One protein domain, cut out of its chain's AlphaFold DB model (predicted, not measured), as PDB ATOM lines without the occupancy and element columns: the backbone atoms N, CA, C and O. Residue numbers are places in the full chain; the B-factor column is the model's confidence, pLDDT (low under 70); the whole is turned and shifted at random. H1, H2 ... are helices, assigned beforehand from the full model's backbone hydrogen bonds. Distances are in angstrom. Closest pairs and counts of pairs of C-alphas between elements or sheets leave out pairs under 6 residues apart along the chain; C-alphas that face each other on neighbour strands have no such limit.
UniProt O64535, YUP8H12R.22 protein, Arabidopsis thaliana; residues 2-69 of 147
ATOM      1  N   CYS A   2     -56.598  -5.149 -32.621       53.81
ATOM      2  CA  CYS A   2     -55.267  -5.772 -32.455       53.81
ATOM      3  C   CYS A   2     -54.063  -4.826 -32.652       53.81
ATOM      4  O   CYS A   2     -53.112  -4.904 -31.880       53.81
ATOM      5  N   GLU A   3     -54.095  -3.908 -33.625       51.59
ATOM      6  CA  GLU A   3     -52.917  -3.078 -33.943       51.59
ATOM      7  C   GLU A   3     -52.513  -2.111 -32.820       51.59
ATOM      8  O   GLU A   3     -51.328  -1.964 -32.539       51.59
ATOM      9  N   HIS A   4     -53.482  -1.535 -32.097       56.72
ATOM     10  CA  HIS A   4     -53.202  -0.722 -30.905       56.72
ATOM     11  C   HIS A   4     -52.515  -1.528 -29.799       56.72
ATOM     12  O   HIS A   4     -51.629  -1.014 -29.120       56.72
ATOM     13  N   PHE A   5     -52.920  -2.786 -29.607       56.41
ATOM     14  CA  PHE A   5     -52.352  -3.637 -28.566       56.41
ATOM     15  C   PHE A   5     -50.906  -4.024 -28.898       56.41
ATOM     16  O   PHE A   5     -50.030  -3.924 -28.042       56.41
ATOM     17  N   LEU A   6     -50.644  -4.375 -30.162       57.38
ATOM     18  CA  LEU A   6     -49.295  -4.641 -30.656       57.38
ATOM     19  C   LEU A   6     -48.405  -3.396 -30.551       57.38
ATOM     20  O   LEU A   6     -47.305  -3.498 -30.020       57.38
ATOM     21  N   PHE A   7     -48.879  -2.219 -30.975       58.16
ATOM     22  CA  PHE A   7     -48.101  -0.979 -30.893       58.16
ATOM     23  C   PHE A   7     -47.740  -0.614 -29.444       58.16
ATOM     24  O   PHE A   7     -46.570  -0.379 -29.146       58.16
ATOM     25  N   SER A   8     -48.710  -0.642 -28.522       58.81
ATOM     26  CA  SER A   8     -48.467  -0.372 -27.097       58.81
ATOM     27  C   SER A   8     -47.512  -1.383 -26.456       58.81
ATOM     28  O   SER A   8     -46.657  -0.994 -25.656       58.81
ATOM     29  N   PHE A   9     -47.621  -2.669 -26.816       58.03
ATOM     30  CA  PHE A   9     -46.715  -3.714 -26.340       58.03
ATOM     31  C   PHE A   9     -45.291  -3.500 -26.864       58.03
ATOM     32  O   PHE A   9     -44.364  -3.410 -26.062       58.03
ATOM     33  N   PHE A  10     -45.116  -3.316 -28.178       58.31
ATOM     34  CA  PHE A  10     -43.812  -3.026 -28.778       58.31
ATOM     35  C   PHE A  10     -43.172  -1.782 -28.162       58.31
ATOM     36  O   PHE A  10     -42.011  -1.847 -27.767       58.31
ATOM     37  N   PHE A  11     -43.928  -0.689 -28.009       58.88
ATOM     38  CA  PHE A  11     -43.422   0.555 -27.433       58.88
ATOM     39  C   PHE A  11     -43.005   0.380 -25.965       58.88
ATOM     40  O   PHE A  11     -41.937   0.845 -25.564       58.88
ATOM     41  N   SER A  12     -43.798  -0.344 -25.168       58.53
ATOM     42  CA  SER A  12     -43.474  -0.646 -23.768       58.53
ATOM     43  C   SER A  12     -42.235  -1.538 -23.650       58.53
ATOM     44  O   SER A  12     -41.345  -1.246 -22.849       58.53
ATOM     45  N   SER A  13     -42.125  -2.583 -24.476       58.47
ATOM     46  CA  SER A  13     -40.968  -3.480 -24.497       58.47
ATOM     47  C   SER A  13     -39.692  -2.750 -24.917       58.47
ATOM     48  O   SER A  13     -38.721  -2.781 -24.165       58.47
ATOM     49  N   THR A  14     -39.680  -2.020 -26.041       59.53
ATOM     50  CA  THR A  14     -38.475  -1.289 -26.481       59.53
ATOM     51  C   THR A  14     -38.078  -0.183 -25.509       59.53
ATOM     52  O   THR A  14     -36.885  -0.018 -25.250       59.53
ATOM     53  N   THR A  15     -39.036   0.531 -24.907       59.38
ATOM     54  CA  THR A  15     -38.748   1.546 -23.874       59.38
ATOM     55  C   THR A  15     -38.139   0.908 -22.626       59.38
ATOM     56  O   THR A  15     -37.152   1.410 -22.088       59.38
ATOM     57  N   THR A  16     -38.671  -0.233 -22.183       59.72
ATOM     58  CA  THR A  16     -38.145  -0.952 -21.014       59.72
ATOM     59  C   THR A  16     -36.729  -1.460 -21.275       59.72
ATOM     60  O   THR A  16     -35.838  -1.175 -20.478       59.72
ATOM     61  N   THR A  17     -36.491  -2.132 -22.409       59.62
ATOM     62  CA  THR A  17     -35.167  -2.649 -22.792       59.62
ATOM     63  C   THR A  17     -34.139  -1.528 -22.936       59.62
ATOM     64  O   THR A  17     -33.068  -1.601 -22.343       59.62
ATOM     65  N   THR A  18     -34.453  -0.448 -23.659       58.97
ATOM     66  CA  THR A  18     -33.514   0.682 -23.806       58.97
ATOM     67  C   THR A  18     -33.201   1.352 -22.467       58.97
ATOM     68  O   THR A  18     -32.043   1.687 -22.216       58.97
ATOM     69  N   THR A  19     -34.181   1.481 -21.567       60.06
ATOM     70  CA  THR A  19     -33.971   2.075 -20.237       60.06
ATOM     71  C   THR A  19     -33.122   1.184 -19.323       60.06
ATOM     72  O   THR A  19     -32.256   1.699 -18.613       60.06
ATOM     73  N   THR A  20     -33.323  -0.140 -19.321       60.50
ATOM     74  CA  THR A  20     -32.482  -1.062 -18.533       60.50
ATOM     75  C   THR A  20     -31.064  -1.141 -19.086       60.50
ATOM     76  O   THR A  20     -30.119  -0.992 -18.312       60.50
ATOM     77  N   THR A  21     -30.901  -1.268 -20.406       60.44
ATOM     78  CA  THR A  21     -29.588  -1.285 -21.068       60.44
ATOM     79  C   THR A  21     -28.825   0.028 -20.870       60.44
ATOM     80  O   THR A  21     -27.624   0.008 -20.615       60.44
ATOM     81  N   PHE A  22     -29.495   1.186 -20.906       62.47
ATOM     82  CA  PHE A  22     -28.844   2.463 -20.602       62.47
ATOM     83  C   PHE A  22     -28.386   2.542 -19.138       62.47
ATOM     84  O   PHE A  22     -27.258   2.959 -18.872       62.47
ATOM     85  N   LYS A  23     -29.215   2.097 -18.182       64.62
ATOM     86  CA  LYS A  23     -28.840   2.070 -16.757       64.62
ATOM     87  C   LYS A  23     -27.630   1.173 -16.489       64.62
ATOM     88  O   LYS A  23     -26.747   1.600 -15.750       64.62
ATOM     89  N   THR A  24     -27.548  -0.016 -17.092       62.97
ATOM     90  CA  THR A  24     -26.375  -0.893 -16.929       62.97
ATOM     91  C   THR A  24     -25.118  -0.280 -17.546       62.97
ATOM     92  O   THR A  24     -24.106  -0.187 -16.860       62.97
ATOM     93  N   ILE A  25     -25.193   0.256 -18.769       61.78
ATOM     94  CA  ILE A  25     -24.058   0.917 -19.445       61.78
ATOM     95  C   ILE A  25     -23.543   2.143 -18.670       61.78
ATOM     96  O   ILE A  25     -22.340   2.398 -18.632       61.78
ATOM     97  N   VAL A  26     -24.433   2.926 -18.052       60.62
ATOM     98  CA  VAL A  26     -24.045   4.115 -17.274       60.62
ATOM     99  C   VAL A  26     -23.459   3.742 -15.907       60.62
ATOM    100  O   VAL A  26     -22.548   4.433 -15.441       60.62
ATOM    101  N   ALA A  27     -23.943   2.660 -15.286       61.91
ATOM    102  CA  ALA A  27     -23.430   2.139 -14.018       61.91
ATOM    103  C   ALA A  27     -22.093   1.385 -14.167       61.91
ATOM    104  O   ALA A  27     -21.285   1.371 -13.236       61.91
ATOM    105  N   GLU A  28     -21.835   0.779 -15.327       60.25
ATOM    106  CA  GLU A  28     -20.640  -0.025 -15.568       60.25
ATOM    107  C   GLU A  28     -19.395   0.845 -15.814       60.25
ATOM    108  O   GLU A  28     -19.040   1.228 -16.931       60.25
ATOM    109  N   LYS A  29     -18.677   1.124 -14.722       58.34
ATOM    110  CA  LYS A  29     -17.432   1.915 -14.668       58.34
ATOM    111  C   LYS A  29     -16.231   1.304 -15.423       58.34
ATOM    112  O   LYS A  29     -15.144   1.868 -15.359       58.34
ATOM    113  N   SER A  30     -16.415   0.164 -16.092       61.59
ATOM    114  CA  SER A  30     -15.360  -0.662 -16.705       61.59
ATOM    115  C   SER A  30     -14.895  -0.171 -18.088       61.59
ATOM    116  O   SER A  30     -13.808  -0.518 -18.546       61.59
ATOM    117  N   TYR A  31     -15.692   0.654 -18.777       61.41
ATOM    118  CA  TYR A  31     -15.366   1.088 -20.139       61.41
ATOM    119  C   TYR A  31     -14.392   2.277 -20.176       61.41
ATOM    120  O   TYR A  31     -14.631   3.276 -19.491       61.41
ATOM    121  N   PRO A  32     -13.362   2.257 -21.048       73.81
ATOM    122  CA  PRO A  32     -12.522   3.427 -21.271       73.81
ATOM    123  C   PRO A  32     -13.362   4.594 -21.815       73.81
ATOM    124  O   PRO A  32     -14.168   4.424 -22.735       73.81
ATOM    125  N   GLU A  33     -13.146   5.793 -21.264       74.69
ATOM    126  CA  GLU A  33     -13.901   7.026 -21.558       74.69
ATOM    127  C   GLU A  33     -14.275   7.260 -23.042       74.69
ATOM    128  O   GLU A  33     -15.448   7.546 -23.304       74.69
ATOM    129  N   PRO A  34     -13.379   7.109 -24.044       74.06
ATOM    130  CA  PRO A  34     -13.754   7.311 -25.447       74.06
ATOM    131  C   PRO A  34     -14.785   6.297 -25.978       74.06
ATOM    132  O   PRO A  34     -15.581   6.651 -26.848       74.06
ATOM    133  N   HIS A  35     -14.818   5.061 -25.465       74.94
ATOM    134  CA  HIS A  35     -15.870   4.092 -25.804       74.94
ATOM    135  C   HIS A  35     -17.170   4.405 -25.066       74.94
ATOM    136  O   HIS A  35     -18.232   4.440 -25.688       74.94
ATOM    137  N   ARG A  36     -17.080   4.713 -23.768       74.38
ATOM    138  CA  ARG A  36     -18.230   5.082 -22.934       74.38
ATOM    139  C   ARG A  36     -19.008   6.262 -23.529       74.38
ATOM    140  O   ARG A  36     -20.229   6.187 -23.650       74.38
ATOM    141  N   ARG A  37     -18.312   7.302 -24.004       77.06
ATOM    142  CA  ARG A  37     -18.929   8.449 -24.698       77.06
ATOM    143  C   ARG A  37     -19.669   8.042 -25.971       77.06
ATOM    144  O   ARG A  37     -20.822   8.425 -26.126       77.06
ATOM    145  N   LYS A  38     -19.060   7.230 -26.845       81.81
ATOM    146  CA  LYS A  38     -19.710   6.756 -28.085       81.81
ATOM    147  C   LYS A  38     -21.007   5.995 -27.802       81.81
ATOM    148  O   LYS A  38     -22.009   6.246 -28.465       81.81
ATOM    149  N   ILE A  39     -20.999   5.108 -26.805       82.00
ATOM    150  CA  ILE A  39     -22.177   4.308 -26.440       82.00
ATOM    151  C   ILE A  39     -23.281   5.205 -25.854       82.00
ATOM    152  O   ILE A  39     -24.433   5.099 -26.268       82.00
ATOM    153  N   VAL A  40     -22.938   6.136 -24.953       82.25
ATOM    154  CA  VAL A  40     -23.901   7.088 -24.369       82.25
ATOM    155  C   VAL A  40     -24.505   8.006 -25.436       82.25
ATOM    156  O   VAL A  40     -25.724   8.156 -25.483       82.25
ATOM    157  N   THR A  41     -23.696   8.573 -26.339       85.50
ATOM    158  CA  THR A  41     -24.194   9.389 -27.458       85.50
ATOM    159  C   THR A  41     -25.104   8.580 -28.385       85.50
ATOM    160  O   THR A  41     -26.169   9.067 -28.754       85.50
ATOM    161  N   GLY A  42     -24.740   7.333 -28.709       85.19
ATOM    162  CA  GLY A  42     -25.588   6.434 -29.495       85.19
ATOM    163  C   GLY A  42     -26.942   6.171 -28.829       85.19
ATOM    164  O   GLY A  42     -27.978   6.316 -29.472       85.19
ATOM    165  N   ALA A  43     -26.954   5.865 -27.530       83.31
ATOM    166  CA  ALA A  43     -28.188   5.648 -26.776       83.31
ATOM    167  C   ALA A  43     -29.085   6.900 -26.732       83.31
ATOM    168  O   ALA A  43     -30.293   6.787 -26.935       83.31
ATOM    169  N   ILE A  44     -28.507   8.092 -26.536       87.25
ATOM    170  CA  ILE A  44     -29.245   9.365 -26.570       87.25
ATOM    171  C   ILE A  44     -29.886   9.582 -27.949       87.25
ATOM    172  O   ILE A  44     -31.072   9.901 -28.020       87.25
ATOM    173  N   ILE A  45     -29.145   9.361 -29.040       89.44
ATOM    174  CA  ILE A  45     -29.675   9.482 -30.409       89.44
ATOM    175  C   ILE A  45     -30.840   8.506 -30.627       89.44
ATOM    176  O   ILE A  45     -31.888   8.915 -31.121       89.44
ATOM    177  N   THR A  46     -30.706   7.245 -30.203       86.31
ATOM    178  CA  THR A  46     -31.783   6.245 -30.302       86.31
ATOM    179  C   THR A  46     -33.039   6.673 -29.539       86.31
ATOM    180  O   THR A  46     -34.138   6.573 -30.083       86.31
ATOM    181  N   ILE A  47     -32.899   7.201 -28.317       87.50
ATOM    182  CA  ILE A  47     -34.027   7.702 -27.513       87.50
ATOM    183  C   ILE A  47     -34.721   8.881 -28.215       87.50
ATOM    184  O   ILE A  47     -35.947   8.901 -28.311       87.50
ATOM    185  N   VAL A  48     -33.955   9.837 -28.755       90.75
ATOM    186  CA  VAL A  48     -34.497  11.004 -29.477       90.75
ATOM    187  C   VAL A  48     -35.238  10.585 -30.752       90.75
ATOM    188  O   VAL A  48     -36.348  11.058 -30.995       90.75
ATOM    189  N   LEU A  49     -34.672   9.667 -31.544       90.75
ATOM    190  CA  LEU A  49     -35.319   9.141 -32.752       90.75
ATOM    191  C   LEU A  49     -36.616   8.392 -32.426       90.75
ATOM    192  O   LEU A  49     -37.618   8.563 -33.120       90.75
ATOM    193  N   PHE A  50     -36.619   7.598 -31.353       88.75
ATOM    194  CA  PHE A  50     -37.795   6.857 -30.903       88.75
ATOM    195  C   PHE A  50     -38.915   7.792 -30.419       88.75
ATOM    196  O   PHE A  50     -40.076   7.615 -30.793       88.75
ATOM    197  N   TYR A  51     -38.566   8.842 -29.669       90.31
ATOM    198  CA  TYR A  51     -39.502   9.890 -29.261       90.31
ATOM    199  C   TYR A  51     -40.100  10.634 -30.467       90.31
ATOM    200  O   TYR A  51     -41.316  10.802 -30.546       90.31
ATOM    201  N   PHE A  52     -39.270  11.014 -31.444       91.19
ATOM    202  CA  PHE A  52     -39.733  11.678 -32.665       91.19
ATOM    203  C   PHE A  52     -40.676  10.787 -33.487       91.19
ATOM    204  O   PHE A  52     -41.737  11.243 -33.912       91.19
ATOM    205  N   ALA A  53     -40.346   9.502 -33.656       88.56
ATOM    206  CA  ALA A  53     -41.229   8.541 -34.313       88.56
ATOM    207  C   ALA A  53     -42.579   8.419 -33.581       88.56
ATOM    208  O   ALA A  53     -43.630   8.484 -34.218       88.56
ATOM    209  N   GLY A  54     -42.563   8.321 -32.246       89.69
ATOM    210  CA  GLY A  54     -43.773   8.303 -31.417       89.69
ATOM    211  C   GLY A  54     -44.656   9.542 -31.604       89.69
ATOM    212  O   GLY A  54     -45.869   9.404 -31.760       89.69
ATOM    213  N   LEU A  55     -44.063  10.741 -31.672       90.81
ATOM    214  CA  LEU A  55     -44.793  11.981 -31.964       90.81
ATOM    215  C   LEU A  55     -45.426  11.981 -33.362       90.81
ATOM    216  O   LEU A  55     -46.572  12.402 -33.503       90.81
ATOM    217  N   VAL A  56     -44.720  11.487 -34.385       90.06
ATOM    218  CA  VAL A  56     -45.266  11.381 -35.751       90.06
ATOM    219  C   VAL A  56     -46.452  10.412 -35.794       90.06
ATOM    220  O   VAL A  56     -47.483  10.747 -36.378       90.06
ATOM    221  N   PHE A  57     -46.359   9.250 -35.137       88.31
ATOM    222  CA  PHE A  57     -47.483   8.313 -35.030       88.31
ATOM    223  C   PHE A  57     -48.672   8.908 -34.267       88.31
ATOM    224  O   PHE A  57     -49.808   8.778 -34.722       88.31
ATOM    225  N   LEU A  58     -48.429   9.608 -33.154       89.88
ATOM    226  CA  LEU A  58     -49.480  10.284 -32.392       89.88
ATOM    227  C   LEU A  58     -50.174  11.372 -33.228       89.88
ATOM    228  O   LEU A  58     -51.402  11.454 -33.224       89.88
ATOM    229  N   TYR A  59     -49.411  12.169 -33.980       89.75
ATOM    230  CA  TYR A  59     -49.962  13.186 -34.876       89.75
ATOM    231  C   TYR A  59     -50.823  12.565 -35.982       89.75
ATOM    232  O   TYR A  59     -51.943  13.019 -36.204       89.75
ATOM    233  N   GLN A  60     -50.349  11.492 -36.627       87.00
ATOM    234  CA  GLN A  60     -51.127  10.756 -37.632       87.00
ATOM    235  C   GLN A  60     -52.411  10.159 -37.038       87.00
ATOM    236  O   GLN A  60     -53.470  10.252 -37.649       87.00
ATOM    237  N   TYR A  61     -52.353   9.602 -35.827       84.38
ATOM    238  CA  TYR A  61     -53.526   9.062 -35.136       84.38
ATOM    239  C   TYR A  61     -54.569  10.147 -34.816       84.38
ATOM    240  O   TYR A  61     -55.756   9.970 -35.093       84.38
ATOM    241  N   ILE A  62     -54.132  11.302 -34.304       85.88
ATOM    242  CA  ILE A  62     -55.003  12.459 -34.047       85.88
ATOM    243  C   ILE A  62     -55.591  13.002 -35.358       85.88
ATOM    244  O   ILE A  62     -56.786  13.279 -35.422       85.88
ATOM    245  N   PHE A  63     -54.784  13.103 -36.418       87.06
ATOM    246  CA  PHE A  63     -55.241  13.504 -37.749       87.06
ATOM    247  C   PHE A  63     -56.327  12.553 -38.274       87.06
ATOM    248  O   PHE A  63     -57.390  13.002 -38.693       87.06
ATOM    249  N   VAL A  64     -56.110  11.238 -38.175       86.00
ATOM    250  CA  VAL A  64     -57.110  10.228 -38.545       86.00
ATOM    251  C   VAL A  64     -58.393  10.408 -37.732       86.00
ATOM    252  O   VAL A  64     -59.456  10.420 -38.339       86.00
ATOM    253  N   ILE A  65     -58.338  10.625 -36.413       82.94
ATOM    254  CA  ILE A  65     -59.547  10.862 -35.597       82.94
ATOM    255  C   ILE A  65     -60.307  12.119 -36.040       82.94
ATOM    256  O   ILE A  65     -61.528  12.079 -36.162       82.94
ATOM    257  N   ILE A  66     -59.605  13.233 -36.270       82.50
ATOM    258  CA  ILE A  66     -60.233  14.522 -36.596       82.50
ATOM    259  C   ILE A  66     -60.847  14.507 -38.001       82.50
ATOM    260  O   ILE A  66     -61.947  15.020 -38.198       82.50
ATOM    261  N   PHE A  67     -60.149  13.927 -38.982       79.12
ATOM    262  CA  PHE A  67     -60.551  13.985 -40.390       79.12
ATOM    263  C   PHE A  67     -61.334  12.755 -40.873       79.12
ATOM    264  O   PHE A  67     -62.048  12.860 -41.869       79.12
ATOM    265  N   SER A  68     -61.305  11.625 -40.156       74.38
ATOM    266  CA  SER A  68     -62.162  10.456 -40.441       74.38
ATOM    267  C   SER A  68     -63.540  10.599 -39.792       74.38
ATOM    268  O   SER A  68     -64.008   9.702 -39.092       74.38
ATOM    269  N   SER A  69     -64.205  11.730 -40.032       63.50
ATOM    270  CA  SER A  69     -65.623  11.854 -39.708       63.50
ATOM    271  C   SER A  69     -66.404  10.853 -40.569       63.50
ATOM    272  O   SER A  69     -66.339  10.946 -41.801       63.50
TER     273      SER A  69
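Overview. This is residues 2 to 69 of the 147 residues of the protein "YUP8H12R.22 protein" of Arabidopsis thaliana (UniProt O64535). A long helical hairpin: H1 and the longer H2 run side by side in opposite ways, near each other at the tight link and spreading apart into two free ends, residues 2 to 10 and 55 to 69. The printed part has 68 residues with two named helices, H1 then H2, and no named strand; the class is all helix. It is only just extended, close to loose, with a radius of gyration of the C-alphas of 16.5 A, and only just a rod, spanning 57 by 20 by 11 A.

Along the chain. H1, residues 2 to 27, begins with C-alpha 2 at (-55.267, -5.772, -32.455) and is 37.6 A long. H2, residues 33 to 67, is 50.8 A long and ends with C-alpha 67 at (-60.551, 13.985, -40.390).

Arrangement. H1 and H2 form a helical hairpin, with a shallow tilt of 20 degrees, opposite ways. They touch through residues 18 to 26 of H1 and 36 to 47 of H2 alone; the closest C-alphas, of Phe 22 and Ala 43, are 7.0 A apart. In H1 every O i to N i+4 pair is within hydrogen-bond range, in H2 30 of 31.

Size, cuts and confidence. The C-alphas farthest apart, of Pro 32 and Ser 69, are 56.8 A apart. The printed part has no cut. Mean pLDDT of the printed part is 73.1; residues 2 to 31 and 69 are under 70.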